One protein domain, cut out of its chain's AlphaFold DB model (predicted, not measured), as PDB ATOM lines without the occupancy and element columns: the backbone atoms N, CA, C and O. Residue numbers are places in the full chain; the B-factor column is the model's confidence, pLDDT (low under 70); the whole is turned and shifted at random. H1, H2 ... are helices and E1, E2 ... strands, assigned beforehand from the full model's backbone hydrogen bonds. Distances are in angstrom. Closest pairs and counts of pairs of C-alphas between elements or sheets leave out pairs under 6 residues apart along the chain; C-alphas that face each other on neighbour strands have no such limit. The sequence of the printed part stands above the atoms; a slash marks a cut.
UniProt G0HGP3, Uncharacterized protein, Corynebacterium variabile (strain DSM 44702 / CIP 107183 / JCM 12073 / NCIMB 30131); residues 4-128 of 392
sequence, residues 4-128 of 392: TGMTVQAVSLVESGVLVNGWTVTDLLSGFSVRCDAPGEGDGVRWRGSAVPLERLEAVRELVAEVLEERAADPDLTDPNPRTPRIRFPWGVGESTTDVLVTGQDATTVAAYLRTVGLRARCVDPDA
ATOM      1  N   THR A   4      26.750 -25.528  26.199       69.81
ATOM      2  CA  THR A   4      26.492 -24.170  26.705       69.81
ATOM      3  C   THR A   4      25.378 -24.127  27.755       69.81
ATOM      4  O   THR A   4      25.519 -23.445  28.764       69.81
ATOM      5  N   GLY A   5      24.293 -24.884  27.558       81.50
ATOM      6  CA  GLY A   5      23.181 -24.941  28.509       81.50
ATOM      7  C   GLY A   5      23.548 -25.666  29.805       81.50
ATOM      8  O   GLY A   5      23.112 -25.249  30.872       81.50
ATOM      9  N   MET A   6      24.397 -26.697  29.729       85.56
ATOM     10  CA  MET A   6      24.908 -27.381  30.924       85.56
ATOM     11  C   MET A   6      25.832 -26.471  31.735       85.56
ATOM     12  O   MET A   6      25.706 -26.416  32.952       85.56
ATOM     13  N   THR A   7      26.708 -25.705  31.076       87.50
ATOM     14  CA  THR A   7      27.560 -24.724  31.762       87.50
ATOM     15  C   THR A   7      26.731 -23.660  32.479       87.50
ATOM     16  O   THR A   7      26.985 -23.391  33.644       87.50
ATOM     17  N   VAL A   8      25.716 -23.088  31.822       91.38
ATOM     18  CA  VAL A   8      24.819 -22.096  32.447       91.38
ATOM     19  C   VAL A   8      24.144 -22.677  33.689       91.38
ATOM     20  O   VAL A   8      24.173 -22.055  34.745       91.38
ATOM     21  N   GLN A   9      23.580 -23.885  33.582       89.56
ATOM     22  CA  GLN A   9      22.918 -24.553  34.706       89.56
ATOM     23  C   GLN A   9      23.871 -24.873  35.857       89.56
ATOM     24  O   GLN A   9      23.485 -24.766  37.014       89.56
ATOM     25  N   ALA A  10      25.100 -25.279  35.549       90.19
ATOM     26  CA  ALA A  10      26.096 -25.587  36.562       90.19
ATOM     27  C   ALA A  10      26.563 -24.320  37.288       90.19
ATOM     28  O   ALA A  10      26.624 -24.296  38.513       90.19
ATOM     29  N   VAL A  11      26.844 -23.246  36.547       92.69
ATOM     30  CA  VAL A  11      27.289 -21.974  37.132       92.69
ATOM     31  C   VAL A  11      26.157 -21.312  37.928       92.69
ATOM     32  O   VAL A  11      26.420 -20.772  38.998       92.69
ATOM     33  N   SER A  12      24.891 -21.432  37.508       91.81
ATOM     34  CA  SER A  12      23.755 -20.882  38.268       91.81
ATOM     35  C   SER A  12      23.475 -21.589  39.602       91.81
ATOM     36  O   SER A  12      22.691 -21.092  40.411       91.81
ATOM     37  N   LEU A  13      24.112 -22.736  39.875       88.31
ATOM     38  CA  LEU A  13      24.075 -23.357  41.205       88.31
ATOM     39  C   LEU A  13      24.901 -22.584  42.232       88.31
ATOM     40  O   LEU A  13      24.580 -22.630  43.417       88.31
ATOM     41  N   VAL A  14      25.964 -21.921  41.782       89.50
ATOM     42  CA  VAL A  14      26.979 -21.312  42.648       89.50
ATOM     43  C   VAL A  14      26.981 -19.792  42.574       89.50
ATOM     44  O   VAL A  14      27.318 -19.146  43.558       89.50
ATOM     45  N   GLU A  15      26.563 -19.218  41.448       92.81
ATOM     46  CA  GLU A  15      26.715 -17.797  41.144       92.81
ATOM     47  C   GLU A  15      25.416 -17.193  40.599       92.81
ATOM     48  O   GLU A  15      24.662 -17.844  39.876       92.81
ATOM     49  N   SER A  16      25.155 -15.932  40.936       89.69
ATOM     50  CA  SER A  16      23.921 -15.231  40.573       89.69
ATOM     51  C   SER A  16      24.093 -14.224  39.432       89.69
ATOM     52  O   SER A  16      23.123 -13.577  39.063       89.69
ATOM     53  N   GLY A  17      25.305 -14.036  38.904       94.19
ATOM     54  CA  GLY A  17      25.643 -12.967  37.955       94.19
ATOM     55  C   GLY A  17      25.169 -13.176  36.509       94.19
ATOM     56  O   GLY A  17      24.299 -13.993  36.217       94.19
ATOM     57  N   VAL A  18      25.782 -12.432  35.589       97.25
ATOM     58  CA  VAL A  18      25.598 -12.555  34.137       97.25
ATOM     59  C   VAL A  18      26.757 -13.353  33.548       97.25
ATOM     60  O   VAL A  18      27.906 -12.930  33.637       97.25
ATOM     61  N   LEU A  19      26.483 -14.496  32.925       97.69
ATOM     62  CA  LEU A  19      27.488 -15.356  32.307       97.69
ATOM     63  C   LEU A  19      27.669 -15.038  30.820       97.69
ATOM     64  O   LEU A  19      26.756 -15.215  30.021       97.69
ATOM     65  N   VAL A  20      28.886 -14.667  30.439       97.06
ATOM     66  CA  VAL A  20      29.374 -14.563  29.064       97.06
ATOM     67  C   VAL A  20      30.067 -15.872  28.686       97.06
ATOM     68  O   VAL A  20      31.117 -16.215  29.231       97.06
ATOM     69  N   ASN A  21      29.502 -16.594  27.721       93.69
ATOM     70  CA  ASN A  21      30.068 -17.818  27.160       93.69
ATOM     71  C   ASN A  21      30.169 -17.692  25.634       93.69
ATOM     72  O   ASN A  21      29.220 -17.961  24.890       93.69
ATOM     73  N   GLY A  22      31.330 -17.228  25.167       89.81
ATOM     74  CA  GLY A  22      31.549 -16.900  23.760       89.81
ATOM     75  C   GLY A  22      30.642 -15.756  23.298       89.81
ATOM     76  O   GLY A  22      30.829 -14.616  23.707       89.81
ATOM     77  N   TRP A  23      29.668 -16.074  22.443       91.38
ATOM     78  CA  TRP A  23      28.720 -15.118  21.845       91.38
ATOM     79  C   TRP A  23      27.317 -15.207  22.434       91.38
ATOM     80  O   TRP A  23      26.337 -14.796  21.821       91.38
ATOM     81  N   THR A  24      27.198 -15.840  23.593       94.31
ATOM     82  CA  THR A  24      25.943 -15.965  24.319       94.31
ATOM     83  C   THR A  24      26.154 -15.404  25.712       94.31
ATOM     84  O   THR A  24      27.105 -15.784  26.395       94.31
ATOM     85  N   VAL A  25      25.283 -14.481  26.101       96.88
ATOM     86  CA  VAL A  25      25.272 -13.861  27.423       96.88
ATOM     87  C   VAL A  25      23.973 -14.257  28.104       96.88
ATOM     88  O   VAL A  25      22.922 -14.266  27.467       96.88
ATOM     89  N   THR A  26      24.037 -14.685  29.359       96.94
ATOM     90  CA  THR A  26      22.886 -15.248  30.072       96.94
ATOM     91  C   THR A  26      22.844 -14.751  31.504       96.94
ATOM     92  O   THR A  26      23.833 -14.861  32.221       96.94
ATOM     93  N   ASP A  27      21.697 -14.238  31.931       96.31
ATOM     94  CA  ASP A  27      21.425 -13.982  33.337       96.31
ATOM     95  C   ASP A  27      21.203 -15.310  34.073       96.31
ATOM     96  O   ASP A  27      20.325 -16.094  33.710       96.31
ATOM     97  N   LEU A  28      22.000 -15.585  35.106       94.38
ATOM     98  CA  LEU A  28      21.965 -16.869  35.809       94.38
ATOM     99  C   LEU A  28      20.754 -17.025  36.734       94.38
ATOM    100  O   LEU A  28      20.416 -18.157  37.085       94.38
ATOM    101  N   LEU A  29      20.099 -15.922  37.112       90.56
ATOM    102  CA  LEU A  29      18.914 -15.953  37.971       90.56
ATOM    103  C   LEU A  29      17.620 -16.130  37.177       90.56
ATOM    104  O   LEU A  29      16.844 -17.033  37.491       90.56
ATOM    105  N   SER A  30      17.380 -15.307  36.150       90.38
ATOM    106  CA  SER A  30      16.173 -15.422  35.315       90.38
ATOM    107  C   SER A  30      16.291 -16.475  34.212       90.38
ATOM    108  O   SER A  30      15.279 -16.979  33.724       90.38
ATOM    109  N   GLY A  31      17.515 -16.808  33.788       91.06
ATOM    110  CA  GLY A  31      17.768 -17.614  32.595       91.06
ATOM    111  C   GLY A  31      17.600 -16.848  31.278       91.06
ATOM    112  O   GLY A  31      17.715 -17.461  30.215       91.06
ATOM    113  N   PHE A  32      17.335 -15.535  31.318       93.62
ATOM    114  CA  PHE A  32      17.271 -14.698  30.123       93.62
ATOM    115  C   PHE A  32      18.613 -14.715  29.389       93.62
ATOM    116  O   PHE A  32      19.667 -14.547  30.001       93.62
ATOM    117  N   SER A  33      18.591 -14.928  28.073       95.38
ATOM    118  CA  SER A  33      19.809 -15.067  27.278       95.38
ATOM    119  C   SER A  33      19.721 -14.338  25.949       95.38
ATOM    120  O   SER A  33      18.750 -14.519  25.213       95.38
ATOM    121  N   VAL A  34      20.792 -13.633  25.598       95.06
ATOM    122  CA  VAL A  34      20.966 -12.970  24.304       95.06
ATOM    123  C   VAL A  34      22.154 -13.598  23.583       95.06
ATOM    124  O   VAL A  34      23.147 -14.003  24.197       95.06
ATOM    125  N   ARG A  35      22.054 -13.719  22.260       93.25
ATOM    126  CA  ARG A  35      23.104 -14.270  21.404       93.25
ATOM    127  C   ARG A  35      23.256 -13.423  20.150       93.25
ATOM    128  O   ARG A  35      22.256 -13.070  19.536       93.25
ATOM    129  N   CYS A  36      24.496 -13.202  19.727       86.50
ATOM    130  CA  CYS A  36      24.794 -12.697  18.390       86.50
ATOM    131  C   CYS A  36      25.654 -13.685  17.595       86.50
ATOM    132  O   CYS A  36      26.195 -14.658  18.135       86.50
ATOM    133  N   ASP A  37      25.754 -13.436  16.293       84.06
ATOM    134  CA  ASP A  37      26.710 -14.122  15.436       84.06
ATOM    135  C   ASP A  37      28.084 -13.462  15.549       84.06
ATOM    136  O   ASP A  37      28.203 -12.247  15.711       84.06
ATOM    137  N   ALA A  38      29.136 -14.277  15.448       74.62
ATOM    138  CA  ALA A  38      30.498 -13.771  15.469       74.62
ATOM    139  C   ALA A  38      30.707 -12.791  14.296       74.62
ATOM    140  O   ALA A  38      30.402 -13.155  13.153       74.62
ATOM    141  N   PRO A  39      31.258 -11.584  14.530       72.25
ATOM    142  CA  PRO A  39      31.701 -10.731  13.444       72.25
ATOM    143  C   PRO A  39      32.768 -11.479  12.636       72.25
ATOM    144  O   PRO A  39      33.535 -12.277  13.182       72.25
ATOM    145  N   GLY A  40      32.794 -11.246  11.321       66.75
ATOM    146  CA  GLY A  40      33.783 -11.867  10.440       66.75
ATOM    147  C   GLY A  40      35.217 -11.547  10.874       66.75
ATOM    148  O   GLY A  40      35.459 -10.548  11.551       66.75
ATOM    149  N   GLU A  41      36.178 -12.385  10.478       64.19
ATOM    150  CA  GLU A  41      37.609 -12.139  10.705       64.19
ATOM    151  C   GLU A  41      38.077 -10.920   9.891       64.19
ATOM    152  O   GLU A  41      38.615 -11.038   8.792       64.19
ATOM    153  N   GLY A  42      37.812  -9.723  10.407       62.75
ATOM    154  CA  GLY A  42      38.308  -8.466   9.865       62.75
ATOM    155  C   GLY A  42      39.703  -8.133  10.395       62.75
ATOM    156  O   GLY A  42      40.095  -8.556  11.486       62.75
ATOM    157  N   ASP A  43      40.435  -7.298   9.656       67.00
ATOM    158  CA  ASP A  43      41.720  -6.708  10.073       67.00
ATOM    159  C   ASP A  43      41.525  -5.559  11.090       67.00
ATOM    160  O   ASP A  43      42.156  -4.504  11.030       67.00
ATOM    161  N   GLY A  44      40.557  -5.732  11.994       72.50
ATOM    162  CA  GLY A  44      40.119  -4.713  12.938       72.50
ATOM    163  C   GLY A  44      41.175  -4.384  13.992       72.50
ATOM    164  O   GLY A  44      42.082  -5.172  14.284       72.50
ATOM    165  N   VAL A  45      41.022  -3.211  14.613       87.06
ATOM    166  CA  VAL A  45      41.905  -2.739  15.688       87.06
ATOM    167  C   VAL A  45      41.932  -3.763  16.819       87.06
ATOM    168  O   VAL A  45      40.895  -4.151  17.356       87.06
ATOM    169  N   ARG A  46      43.132  -4.205  17.199       89.44
ATOM    170  CA  ARG A  46      43.329  -5.155  18.298       89.44
ATOM    171  C   ARG A  46      43.353  -4.428  19.631       89.44
ATOM    172  O   ARG A  46      44.038  -3.415  19.790       89.44
ATOM    173  N   TRP A  47      42.644  -4.959  20.620       89.25
ATOM    174  CA  TRP A  47      42.616  -4.336  21.937       89.25
ATOM    175  C   TRP A  47      43.913  -4.623  22.695       89.25
ATOM    176  O   TRP A  47      44.220  -5.780  22.976       89.25
ATOM    177  N   ARG A  48      44.681  -3.567  23.006       89.06
ATOM    178  CA  ARG A  48      45.928  -3.613  23.802       89.06
ATOM    179  C   ARG A  48      46.928  -4.694  23.355       89.06
ATOM    180  O   ARG A  48      47.545  -5.353  24.182       89.06
ATOM    181  N   GLY A  49      47.068  -4.893  22.043       81.75
ATOM    182  CA  GLY A  49      47.977  -5.903  21.484       81.75
ATOM    183  C   GLY A  49      47.516  -7.356  21.659       81.75
ATOM    184  O   GLY A  49      48.272  -8.269  21.340       81.75
ATOM    185  N   SER A  50      46.292  -7.589  22.142       88.12
ATOM    186  CA  SER A  50      45.706  -8.928  22.214       88.12
ATOM    187  C   SER A  50      45.351  -9.471  20.828       88.12
ATOM    188  O   SER A  50      45.176  -8.729  19.861       88.12
ATOM    189  N   ALA A  51      45.160 -10.785  20.735       86.75
ATOM    190  CA  ALA A  51      44.636 -11.413  19.528       86.75
ATOM    191  C   ALA A  51      43.131 -11.155  19.318       86.75
ATOM    192  O   ALA A  51      42.578 -11.622  18.327       86.75
ATOM    193  N   VAL A  52      42.444 -10.410  20.192       88.50
ATOM    194  CA  VAL A  52      40.994 -10.186  20.096       88.50
ATOM    195  C   VAL A  52      40.708  -8.833  19.428       88.50
ATOM    196  O   VAL A  52      41.221  -7.804  19.885       88.50
ATOM    197  N   PRO A  53      39.906  -8.796  18.346       90.62
ATOM    198  CA  PRO A  53      39.457  -7.540  17.751       90.62
ATOM    199  C   PRO A  53      38.613  -6.721  18.733       90.62
ATOM    200  O   PRO A  53      37.784  -7.276  19.453       90.62
ATOM    201  N   LEU A  54      38.780  -5.399  18.728       91.06
ATOM    202  CA  LEU A  54      37.991  -4.487  19.557       91.06
ATOM    203  C   LEU A  54      36.494  -4.574  19.237       91.06
ATOM    204  O   LEU A  54      35.689  -4.635  20.156       91.06
ATOM    205  N   GLU A  55      36.132  -4.697  17.960       91.12
ATOM    206  CA  GLU A  55      34.738  -4.865  17.512       91.12
ATOM    207  C   GLU A  55      34.059  -6.080  18.163       91.12
ATOM    208  O   GLU A  55      32.889  -6.034  18.533       91.12
ATOM    209  N   ARG A  56      34.812  -7.169  18.369       90.94
ATOM    210  CA  ARG A  56      34.321  -8.359  19.077       90.94
ATOM    211  C   ARG A  56      34.044  -8.064  20.548       90.94
ATOM    212  O   ARG A  56      33.053  -8.541  21.089       90.94
ATOM    213  N   LEU A  57      34.919  -7.302  21.195       93.50
ATOM    214  CA  LEU A  57      34.768  -6.926  22.598       93.50
ATOM    215  C   LEU A  57      33.596  -5.956  22.801       93.50
ATOM    216  O   LEU A  57      32.825  -6.119  23.745       93.50
ATOM    217  N   GLU A  58      33.425  -5.005  21.884       93.94
ATOM    218  CA  GLU A  58      32.284  -4.090  21.857       93.94
ATOM    219  C   GLU A  58      30.970  -4.845  21.649       93.94
ATOM    220  O   GLU A  58      30.033  -4.639  22.412       93.94
ATOM    221  N   ALA A  59      30.923  -5.801  20.716       93.62
ATOM    222  CA  ALA A  59      29.741  -6.640  20.519       93.62
ATOM    223  C   ALA A  59      29.365  -7.431  21.787       93.62
ATOM    224  O   ALA A  59      28.195  -7.481  22.155       93.62
ATOM    225  N   VAL A  60      30.343  -8.006  22.497       95.19
ATOM    226  CA  VAL A  60      30.084  -8.678  23.783       95.19
ATOM    227  C   VAL A  60      29.568  -7.693  24.835       95.19
ATOM    228  O   VAL A  60      28.664  -8.036  25.591       95.19
ATOM    229  N   ARG A  61      30.104  -6.468  24.888       96.31
ATOM    230  CA  ARG A  61      29.630  -5.429  25.815       96.31
ATOM    231  C   ARG A  61      28.174  -5.061  25.572       96.31
ATOM    232  O   ARG A  61      27.450  -4.928  26.550       96.31
ATOM    233  N   GLU A  62      27.754  -4.919  24.315       96.56
ATOM    234  CA  GLU A  62      26.348  -4.649  23.983       96.56
ATOM    235  C   GLU A  62      25.433  -5.774  24.484       96.56
ATOM    236  O   GLU A  62      24.437  -5.504  25.147       96.56
ATOM    237  N   LEU A  63      25.817  -7.041  24.273       97.06
ATOM    238  CA  LEU A  63      25.053  -8.183  24.792       97.06
ATOM    239  C   LEU A  63      24.956  -8.179  26.324       97.06
ATOM    240  O   LEU A  63      23.918  -8.518  26.887       97.06
ATOM    241  N   VAL A  64      26.045  -7.825  27.012       97.56
ATOM    242  CA  VAL A  64      26.053  -7.710  28.477       97.56
ATOM    243  C   VAL A  64      25.159  -6.565  28.942       97.56
ATOM    244  O   VAL A  64      24.428  -6.744  29.912       97.56
ATOM    245  N   ALA A  65      25.190  -5.419  28.260       97.12
ATOM    246  CA  ALA A  65      24.332  -4.285  28.580       97.12
ATOM    247  C   ALA A  65      22.847  -4.659  28.468       97.12
ATOM    248  O   ALA A  65      22.103  -4.419  29.412       97.12
ATOM    249  N   GLU A  66      22.447  -5.341  27.391       97.19
ATOM    250  CA  GLU A  66      21.064  -5.795  27.189       97.19
ATOM    251  C   GLU A  66      20.583  -6.720  28.320       97.19
ATOM    252  O   GLU A  66      19.505  -6.532  28.879       97.19
ATOM    253  N   VAL A  67      21.407  -7.693  28.724       96.88
ATOM    254  CA  VAL A  67      21.052  -8.612  29.819       96.88
ATOM    255  C   VAL A  67      20.987  -7.893  31.173       96.88
ATOM    256  O   VAL A  67      20.134  -8.215  32.001       96.88
ATOM    257  N   LEU A  68      21.866  -6.917  31.420       95.12
ATOM    258  CA  LEU A  68      21.832  -6.114  32.645       95.12
ATOM    259  C   LEU A  68      20.607  -5.191  32.698       95.12
ATOM    260  O   LEU A  68      20.041  -5.011  33.776       95.12
ATOM    261  N   GLU A  69      20.191  -4.630  31.562       94.81
ATOM    262  CA  GLU A  69      18.962  -3.839  31.452       94.81
ATOM    263  C   GLU A  69      17.725  -4.688  31.759       94.81
ATOM    264  O   GLU A  69      16.904  -4.284  32.585       94.81
ATOM    265  N   GLU A  70      17.630  -5.890  31.179       94.50
ATOM    266  CA  GLU A  70      16.531  -6.822  31.461       94.50
ATOM    267  C   GLU A  70      16.493  -7.208  32.946       94.50
ATOM    268  O   GLU A  70      15.442  -7.177  33.583       94.50
ATOM    269  N   ARG A  71      17.654  -7.497  33.546       92.00
ATOM    270  CA  ARG A  71      17.751  -7.809  34.978       92.00
ATOM    271  C   ARG A  71      17.302  -6.644  35.861       92.00
ATOM    272  O   ARG A  71      16.620  -6.859  36.859       92.00
ATOM    273  N   ALA A  72      17.674  -5.414  35.513       90.81
ATOM    274  CA  ALA A  72      17.281  -4.223  36.263       90.81
ATOM    275  C   ALA A  72      15.769  -3.941  36.188       90.81
ATOM    276  O   ALA A  72      15.229  -3.262  37.066       90.81
ATOM    277  N   ALA A  73      15.079  -4.466  35.169       91.62
ATOM    278  CA  ALA A  73      13.632  -4.336  35.026       91.62
ATOM    279  C   ALA A  73      12.839  -5.169  36.052       91.62
ATOM    280  O   ALA A  73      11.679  -4.840  36.318       91.62
ATOM    281  N   ASP A  74      13.452  -6.186  36.672       86.62
ATOM    282  CA  ASP A  74      12.842  -6.997  37.734       86.62
ATOM    283  C   ASP A  74      13.718  -7.054  39.006       86.62
ATOM    284  O   ASP A  74      14.485  -7.999  39.218       86.62
ATOM    285  N   PRO A  75      13.590  -6.059  39.907       82.38
ATOM    286  CA  PRO A  75      14.363  -6.000  41.149       82.38
ATOM    287  C   PRO A  75      14.136  -7.183  42.105       82.38
ATOM    288  O   PRO A  75      15.017  -7.483  42.915       82.38
ATOM    289  N   ASP A  76      12.985  -7.870  42.016       84.88
ATOM    290  CA  ASP A  76      12.673  -9.032  42.866       84.88
ATOM    291  C   ASP A  76      13.606 -10.212  42.535       84.88
ATOM    292  O   ASP A  76      13.882 -11.050  43.393       84.88
ATOM    293  N   LEU A  77      14.184 -10.257  41.325       82.75
ATOM    294  CA  LEU A  77      15.175 -11.271  40.949       82.75
ATOM    295  C   LEU A  77      16.424 -11.219  41.826       82.75
ATOM    296  O   LEU A  77      16.947 -12.274  42.177       82.75
ATOM    297  N   THR A  78      16.890 -10.025  42.195       82.31
ATOM    298  CA  THR A  78      18.141  -9.830  42.946       82.31
ATOM    299  C   THR A  78      17.946  -9.558  44.430       82.31
ATOM    300  O   THR A  78      18.925  -9.610  45.172       82.31
ATOM    301  N   ASP A  79      16.715  -9.286  44.868       80.06
ATOM    302  CA  ASP A  79      16.387  -8.994  46.267       80.06
ATOM    303  C   ASP A  79      16.822 -10.160  47.178       80.06
ATOM    304  O   ASP A  79      16.485 -11.305  46.869       80.06
ATOM    305  N   PRO A  80      17.556  -9.949  48.286       78.00
ATOM    306  CA  PRO A  80      17.869 -11.024  49.231       78.00
ATOM    307  C   PRO A  80      16.616 -11.666  49.857       78.00
ATOM    308  O   PRO A  80      16.658 -12.831  50.252       78.00
ATOM    309  N   ASN A  81      15.496 -10.943  49.897       79.00
ATOM    310  CA  ASN A  81      14.207 -11.369  50.425       79.00
ATOM    311  C   ASN A  81      13.069 -11.148  49.400       79.00
ATOM    312  O   ASN A  81      12.200 -10.294  49.601       79.00
ATOM    313  N   PRO A  82      13.048 -11.927  48.307       82.19
ATOM    314  CA  PRO A  82      12.059 -11.774  47.246       82.19
ATOM    315  C   PRO A  82      10.660 -12.167  47.712       82.19
ATOM    316  O   PRO A  82      10.485 -12.946  48.656       82.19
ATOM    317  N   ARG A  83       9.637 -11.718  46.979       78.12
ATOM    318  CA  ARG A  83       8.231 -12.058  47.277       78.12
ATOM    319  C   ARG A  83       7.969 -13.560  47.275       78.12
ATOM    320  O   ARG A  83       7.155 -14.043  48.061       78.12
ATOM    321  N   THR A  84       8.630 -14.284  46.373       77.00
ATOM    322  CA  THR A  84       8.590 -15.749  46.328       77.00
ATOM    323  C   THR A  84       9.894 -16.297  46.899       77.00
ATOM    324  O   THR A  84      10.934 -16.114  46.265       77.00
ATOM    325  N   PRO A  85       9.873 -16.987  48.057       75.44
ATOM    326  CA  PRO A  85      11.084 -17.512  48.676       75.44
ATOM    327  C   PRO A  85      11.887 -18.393  47.718       75.44
ATOM    328  O   PRO A  85      11.340 -19.303  47.086       75.44
ATOM    329  N   ARG A  86      13.199 -18.147  47.626       74.25
ATOM    330  CA  ARG A  86      14.090 -18.986  46.820       74.25
ATOM    331  C   ARG A  86      14.460 -20.246  47.582       74.25
ATOM    332  O   ARG A  86      14.708 -20.232  48.782       74.25
ATOM    333  N   ILE A  87      14.575 -21.333  46.832       75.12
ATOM    334  CA  ILE A  87      15.134 -22.601  47.311       75.12
ATOM    335  C   ILE A  87      16.666 -22.653  47.180       75.12
ATOM    336  O   ILE A  87      17.287 -23.618  47.617       75.12
ATOM    337  N   ARG A  88      17.277 -21.648  46.537       73.38
ATOM    338  CA  ARG A  88      18.722 -21.537  46.292       73.38
ATOM    339  C   ARG A  88      19.180 -20.098  46.500       73.38
ATOM    340  O   ARG A  88      18.475 -19.168  46.117       73.38
ATOM    341  N   PHE A  89      20.377 -19.954  47.054       79.56
ATOM    342  CA  PHE A  89      21.023 -18.673  47.329       79.56
ATOM    343  C   PHE A  89      22.436 -18.702  46.744       79.56
ATOM    344  O   PHE A  89      23.400 -18.899  47.485       79.56
ATOM    345  N   PRO A  90      22.564 -18.619  45.408       85.31
ATOM    346  CA  PRO A  90      23.874 -18.534  44.788       85.31
ATOM    347  C   PRO A  90      24.577 -17.244  45.217       85.31
ATOM    348  O   PRO A  90      23.935 -16.253  45.584       85.31
ATOM    349  N   TRP A  91      25.902 -17.255  45.162       83.12
ATOM    350  CA  TRP A  91      26.705 -16.106  45.543       83.12
ATOM    351  C   TRP A  91      26.375 -14.897  44.656       83.12
ATOM    352  O   TRP A  91      26.127 -15.030  43.456       83.12
ATOM    353  N   GLY A  92      26.346 -13.711  45.262       83.19
ATOM    354  CA  GLY A  92      26.066 -12.448  44.582       83.19
ATOM    355  C   GLY A  92      24.595 -12.015  44.585       83.19
ATOM    356  O   GLY A  92      24.259 -10.978  44.020       83.19
ATOM    357  N   VAL A  93      23.674 -12.802  45.155       83.56
ATOM    358  CA  VAL A  93      22.298 -12.331  45.417       83.56
ATOM    359  C   VAL A  93      22.334 -11.230  46.481       83.56
ATOM    360  O   VAL A  93      23.014 -11.378  47.490       83.56
ATOM    361  N   GLY A  94      21.589 -10.143  46.270       79.81
ATOM    362  CA  GLY A  94      21.536  -8.992  47.177       79.81
ATOM    363  C   GLY A  94      22.709  -8.015  47.067       79.81
ATOM    364  O   GLY A  94      22.669  -6.959  47.692       79.81
ATOM    365  N   GLU A  95      23.714  -8.317  46.245       83.31
ATOM    366  CA  GLU A  95      24.804  -7.390  45.953       83.31
ATOM    367  C   GLU A  95      24.292  -6.152  45.208       83.31
ATOM    368  O   GLU A  95      23.469  -6.239  44.296       83.31
ATOM    369  N   SER A  96      24.846  -4.985  45.544       81.44
ATOM    370  CA  SER A  96      24.490  -3.710  44.905       81.44
ATOM    371  C   SER A  96      24.908  -3.628  43.433       81.44
ATOM    372  O   SER A  96      24.399  -2.793  42.686       81.44
ATOM    373  N   THR A  97      25.847  -4.478  43.005       85.81
ATOM    374  CA  THR A  97      26.377  -4.525  41.639       85.81
ATOM    375  C   THR A  97      26.381  -5.960  41.128       85.81
ATOM    376  O   THR A  97      26.859  -6.867  41.806       85.81
ATOM    377  N   THR A  98      25.889  -6.165  39.905       91.69
ATOM    378  CA  THR A  98      25.862  -7.492  39.274       91.69
ATOM    379  C   THR A  98      27.237  -7.865  38.723       91.69
ATOM    380  O   THR A  98      27.839  -7.104  37.965       91.69
ATOM    381  N   ASP A  99      27.710  -9.059  39.076       94.62
ATOM    382  CA  ASP A  99      28.931  -9.629  38.514       94.62
ATOM    383  C   ASP A  99      28.734 -10.132  37.085       94.62
ATOM    384  O   ASP A  99      27.729 -10.769  36.767       94.62
ATOM    385  N   VAL A 100      29.740  -9.911  36.239       97.44
ATOM    386  CA  VAL A 100      29.826 -10.463  34.885       97.44
ATOM    387  C   VAL A 100      30.878 -11.569  34.864       97.44
ATOM    388  O   VAL A 100      32.083 -11.335  34.954       97.44
ATOM    389  N   LEU A 101      30.420 -12.804  34.745       97.38
ATOM    390  CA  LEU A 101      31.248 -13.999  34.729       97.38
ATOM    391  C   LEU A 101      31.603 -14.331  33.289       97.38
ATOM    392  O   LEU A 101      30.727 -14.391  32.437       97.38
ATOM    393  N   VAL A 102      32.874 -14.568  32.996       97.31
ATOM    394  CA  VAL A 102      33.331 -14.809  31.626       97.31
ATOM    395  C   VAL A 102      34.005 -16.166  31.530       97.31
ATOM    396  O   VAL A 102      34.898 -16.484  32.316       97.31
ATOM    397  N   THR A 103      33.608 -16.956  30.540       95.06
ATOM    398  CA  THR A 103      34.194 -18.268  30.269       95.06
ATOM    399  C   THR A 103      34.427 -18.501  28.776       95.06
ATOM    400  O   THR A 103      33.933 -17.765  27.918       95.06
ATOM    401  N   GLY A 104      35.197 -19.543  28.467       90.31
ATOM    402  CA  GLY A 104      35.550 -19.939  27.110       90.31
ATOM    403  C   GLY A 104      36.802 -19.250  26.565       90.31
ATOM    404  O   GLY A 104      37.638 -18.716  27.297       90.31
ATOM    405  N   GLN A 105      36.949 -19.304  25.242       85.62
ATOM    406  CA  GLN A 105      38.110 -18.751  24.552       85.62
ATOM    407  C   GLN A 105      38.167 -17.227  24.724       85.62
ATOM    408  O   GLN A 105      37.164 -16.535  24.556       85.62
ATOM    409  N   ASP A 106      39.359 -16.713  25.031       91.00
ATOM    410  CA  ASP A 106      39.635 -15.292  25.271       91.00
ATOM    411  C   ASP A 106      38.989 -14.696  26.537       91.00
ATOM    412  O   ASP A 106      38.972 -13.472  26.690       91.00
ATOM    413  N   ALA A 107      38.498 -15.526  27.468       92.56
ATOM    414  CA  ALA A 107      37.799 -15.069  28.672       92.56
ATOM    415  C   ALA A 107      38.577 -14.010  29.470       92.56
ATOM    416  O   ALA A 107      37.994 -13.024  29.918       92.56
ATOM    417  N   THR A 108      39.897 -14.166  29.599       93.38
ATOM    418  CA  THR A 108      40.764 -13.196  30.284       93.38
ATOM    419  C   THR A 108      40.753 -11.833  29.596       93.38
ATOM    420  O   THR A 108      40.633 -10.807  30.267       93.38
ATOM    421  N   THR A 109      40.829 -11.809  28.263       94.19
ATOM    422  CA  THR A 109      40.811 -10.577  27.463       94.19
ATOM    423  C   THR A 109      39.444  -9.905  27.517       94.19
ATOM    424  O   THR A 109      39.363  -8.698  27.732       94.19
ATOM    425  N   VAL A 110      38.370 -10.686  27.377       95.69
ATOM    426  CA  VAL A 110      36.990 -10.192  27.456       95.69
ATOM    427  C   VAL A 110      36.711  -9.602  28.838       95.69
ATOM    428  O   VAL A 110      36.280  -8.457  28.932       95.69
ATOM    429  N   ALA A 111      37.027 -10.325  29.916       95.31
ATOM    430  CA  ALA A 111      36.840  -9.826  31.275       95.31
ATOM    431  C   ALA A 111      37.667  -8.556  31.532       95.31
ATOM    432  O   ALA A 111      37.163  -7.596  32.111       95.31
ATOM    433  N   ALA A 112      38.922  -8.512  31.068       92.69
ATOM    434  CA  ALA A 112      39.765  -7.328  31.206       92.69
ATOM    435  C   ALA A 112      39.187  -6.113  30.468       92.69
ATOM    436  O   ALA A 112      39.154  -5.023  31.034       92.69
ATOM    437  N   TYR A 113      38.680  -6.295  29.248       95.75
ATOM    438  CA  TYR A 113      37.999  -5.234  28.512       95.75
ATOM    439  C   TYR A 113      36.738  -4.748  29.236       95.75
ATOM    440  O   TYR A 113      36.586  -3.543  29.443       95.75
ATOM    441  N   LEU A 114      35.874  -5.663  29.686       95.75
ATOM    442  CA  LEU A 114      34.642  -5.316  30.404       95.75
ATOM    443  C   LEU A 114      34.938  -4.516  31.687       95.75
ATOM    444  O   LEU A 114      34.252  -3.536  31.976       95.75
ATOM    445  N   ARG A 115      36.029  -4.835  32.398       95.81
ATOM    446  CA  ARG A 115      36.500  -4.021  33.533       95.81
ATOM    447  C   ARG A 115      36.901  -2.603  33.127       95.81
ATOM    448  O   ARG A 115      36.617  -1.661  33.859       95.81
ATOM    449  N   THR A 116      37.518  -2.411  31.956       93.44
ATOM    450  CA  THR A 116      37.879  -1.055  31.492       93.44
ATOM    451  C   THR A 116      36.679  -0.172  31.167       93.44
ATOM    452  O   THR A 116      36.805   1.048  31.239       93.44
ATOM    453  N   VAL A 117      35.524  -0.767  30.857       92.94
ATOM    454  CA  VAL A 117      34.263  -0.042  30.624       92.94
ATOM    455  C   VAL A 117      33.386   0.049  31.881       92.94
ATOM    456  O   VAL A 117      32.246   0.489  31.795       92.94
ATOM    457  N   GLY A 118      33.922  -0.326  33.049       91.69
ATOM    458  CA  GLY A 118      33.281  -0.127  34.353       91.69
ATOM    459  C   GLY A 118      32.432  -1.293  34.862       91.69
ATOM    460  O   GLY A 118      31.744  -1.129  35.864       91.69
ATOM    461  N   LEU A 119      32.471  -2.464  34.217       94.69
ATOM    462  CA  LEU A 119      31.727  -3.647  34.664       94.69
ATOM    463  C   LEU A 119      32.548  -4.491  35.653       94.69
ATOM    464  O   LEU A 119      33.759  -4.665  35.477       94.69
ATOM    465  N   ARG A 120      31.890  -5.080  36.664       93.88
ATOM    466  CA  ARG A 120      32.512  -6.020  37.618       93.88
ATOM    467  C   ARG A 120      32.673  -7.387  36.944       93.88
ATOM    468  O   ARG A 120      31.840  -8.269  37.092       93.88
ATOM    469  N   ALA A 121      33.697  -7.524  36.097       95.38
ATOM    470  CA  ALA A 121      33.889  -8.714  35.268       95.38
ATOM    471  C   ALA A 121      35.052  -9.598  35.738       95.38
ATOM    472  O   ALA A 121      36.176  -9.113  35.908       95.38
ATOM    473  N   ARG A 122      34.821 -10.910  35.866       94.94
ATOM    474  CA  ARG A 122      35.833 -11.913  36.250       94.94
ATOM    475  C   ARG A 122      35.707 -13.201  35.446       94.94
ATOM    476  O   ARG A 122      34.649 -13.514  34.912       94.94
ATOM    477  N   CYS A 123      36.801 -13.950  35.349       94.62
ATOM    478  CA  CYS A 123      36.767 -15.272  34.734       94.62
ATOM    479  C   CYS A 123      36.125 -16.281  35.690       94.62
ATOM    480  O   CYS A 123      36.330 -16.199  36.900       94.62
ATOM    481  N   VAL A 124      35.382 -17.237  35.140       92.38
ATOM    482  CA  VAL A 124      34.823 -18.364  35.890       92.38
ATOM    483  C   VAL A 124      35.303 -19.676  35.280       92.38
ATOM    484  O   VAL A 124      35.353 -19.812  34.054       92.38
ATOM    485  N   ASP A 125      35.660 -20.628  36.144       87.88
ATOM    486  CA  ASP A 125      35.991 -21.995  35.751       87.88
ATOM    487  C   ASP A 125      34.695 -22.820  35.618       87.88
ATOM    488  O   ASP A 125      34.067 -23.154  36.630       87.88
ATOM    489  N   PRO A 126      34.258 -23.145  34.387       88.56
ATOM    490  CA  PRO A 126      33.040 -23.912  34.178       88.56
ATOM    491  C   PRO A 126      33.200 -25.372  34.619       88.56
ATOM    492  O   PRO A 126      32.202 -26.002  34.962       88.56
ATOM    493  N   ASP A 127      34.422 -25.915  34.645       88.69
ATOM    494  CA  ASP A 127      34.662 -27.316  34.993       88.69
ATOM    495  C   ASP A 127      34.466 -27.544  36.492       88.69
ATOM    496  O   ASP A 127      33.889 -28.556  36.893       88.69
ATOM    497  N   ALA A 128      34.886 -26.590  37.325       85.88
ATOM    498  CA  ALA A 128      34.610 -26.616  38.758       85.88
ATOM    499  C   ALA A 128      33.098 -26.618  39.040       85.88
ATOM    500  O   ALA A 128      32.613 -27.451  39.808       85.88
TER     501      ALA A 128
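This is residues 4 to 128 of the 392 residues of an uncharacterized protein of Corynebacterium variabile (strain DSM 44702 / CIP 107183 / JCM 12073 / NCIMB 30131) (UniProt G0HGP3). Look first for a small, twisted sheet of five short strands, with the long helix H2 and the shorter H3 over one face and the short H1 over the opposite face. Two long stretches without a named element, residues 36 to 53 and 74 to 99, reach out toward opposite ends of the longest axis. The printed part has 125 residues, with three named helices and five named strands in the order H1 E1 E2 E3 H2 E4 H3 E5; the class is mixed, helices and strands, with under half of the residues, 56, in named elements. The sheet is mixed, in the order E3 E2 E1 E4 E5. The whole is compact, with a radius of gyration of the C-alphas of 14.7 A, yet elongated in outline, spanning 50 by 28 by 22 A.

Begin at E1, residues 18 to 21, where N 19 is 2.8 A from O 26 of its antiparallel neighbour E2, residues 24 to 27. E3, residues 33 to 35, is antiparallel to E2, with N 34 and O 25 2.9 A apart; E1 E2 E3 is a meander, each strand the antiparallel neighbour of the one before, made of two hairpins. On the other side of E1 is the parallel E4, residues 100 to 103, with N 20 and O 101 2.7 A apart. Next comes the parallel edge strand E5, residues 121 to 123, with N 102 and O 122 2.8 A apart. H2, residues 54 to 73, lies over E2 and E1, along the strands, at a height over the sheet of 8.5 A; its closest C-alphas to E2 are Leu 63 and Val 25, 6.3 A. E3, H2, E4 is a split strand-helix-strand unit, two strands running the same way with E2 and E1 between them, its crossover right-handed. H3, residues 107 to 116, is on the same face, 7.5 A over the sheet, over E5 and only just over E4, where 3 of its C-alphas fall. E4, H3, E5 is a strand-helix-strand unit, parallel neighbours with a helix between, also right-handed. H2 touches H3 with residues 57 to 61 alone, the closest C-alphas being Leu 57 and Val 110, 6.3 A; they are only just about perpendicular, at 70.4 degrees. H1, residues 4 to 11, is on the opposite face over E1, slantwise at 40 degrees on the local plane, with the C-alphas of Val 8 and Leu 19 closest at 7.3 A. In H1, H2 and H3 every O i to N i+4 pair is within hydrogen-bond range.

Find C-alpha 54 at (37.991, -4.487, 19.557); from there H2 runs 28.9 A to C-alpha 73 at (13.632, -4.336, 35.026). H3 covers 14.3 A and H1 10.7 A. The last strand, E5, ends at C-alpha 123, (36.767, -15.272, 34.734).

The C-alphas farthest apart are Asp 43 and Pro 85, 50.5 A. The printed part has no cut, and its long links are E3 to H2 and H2 to E4. The model's confidence is under 70 at residue 4 and residues 40 to 43.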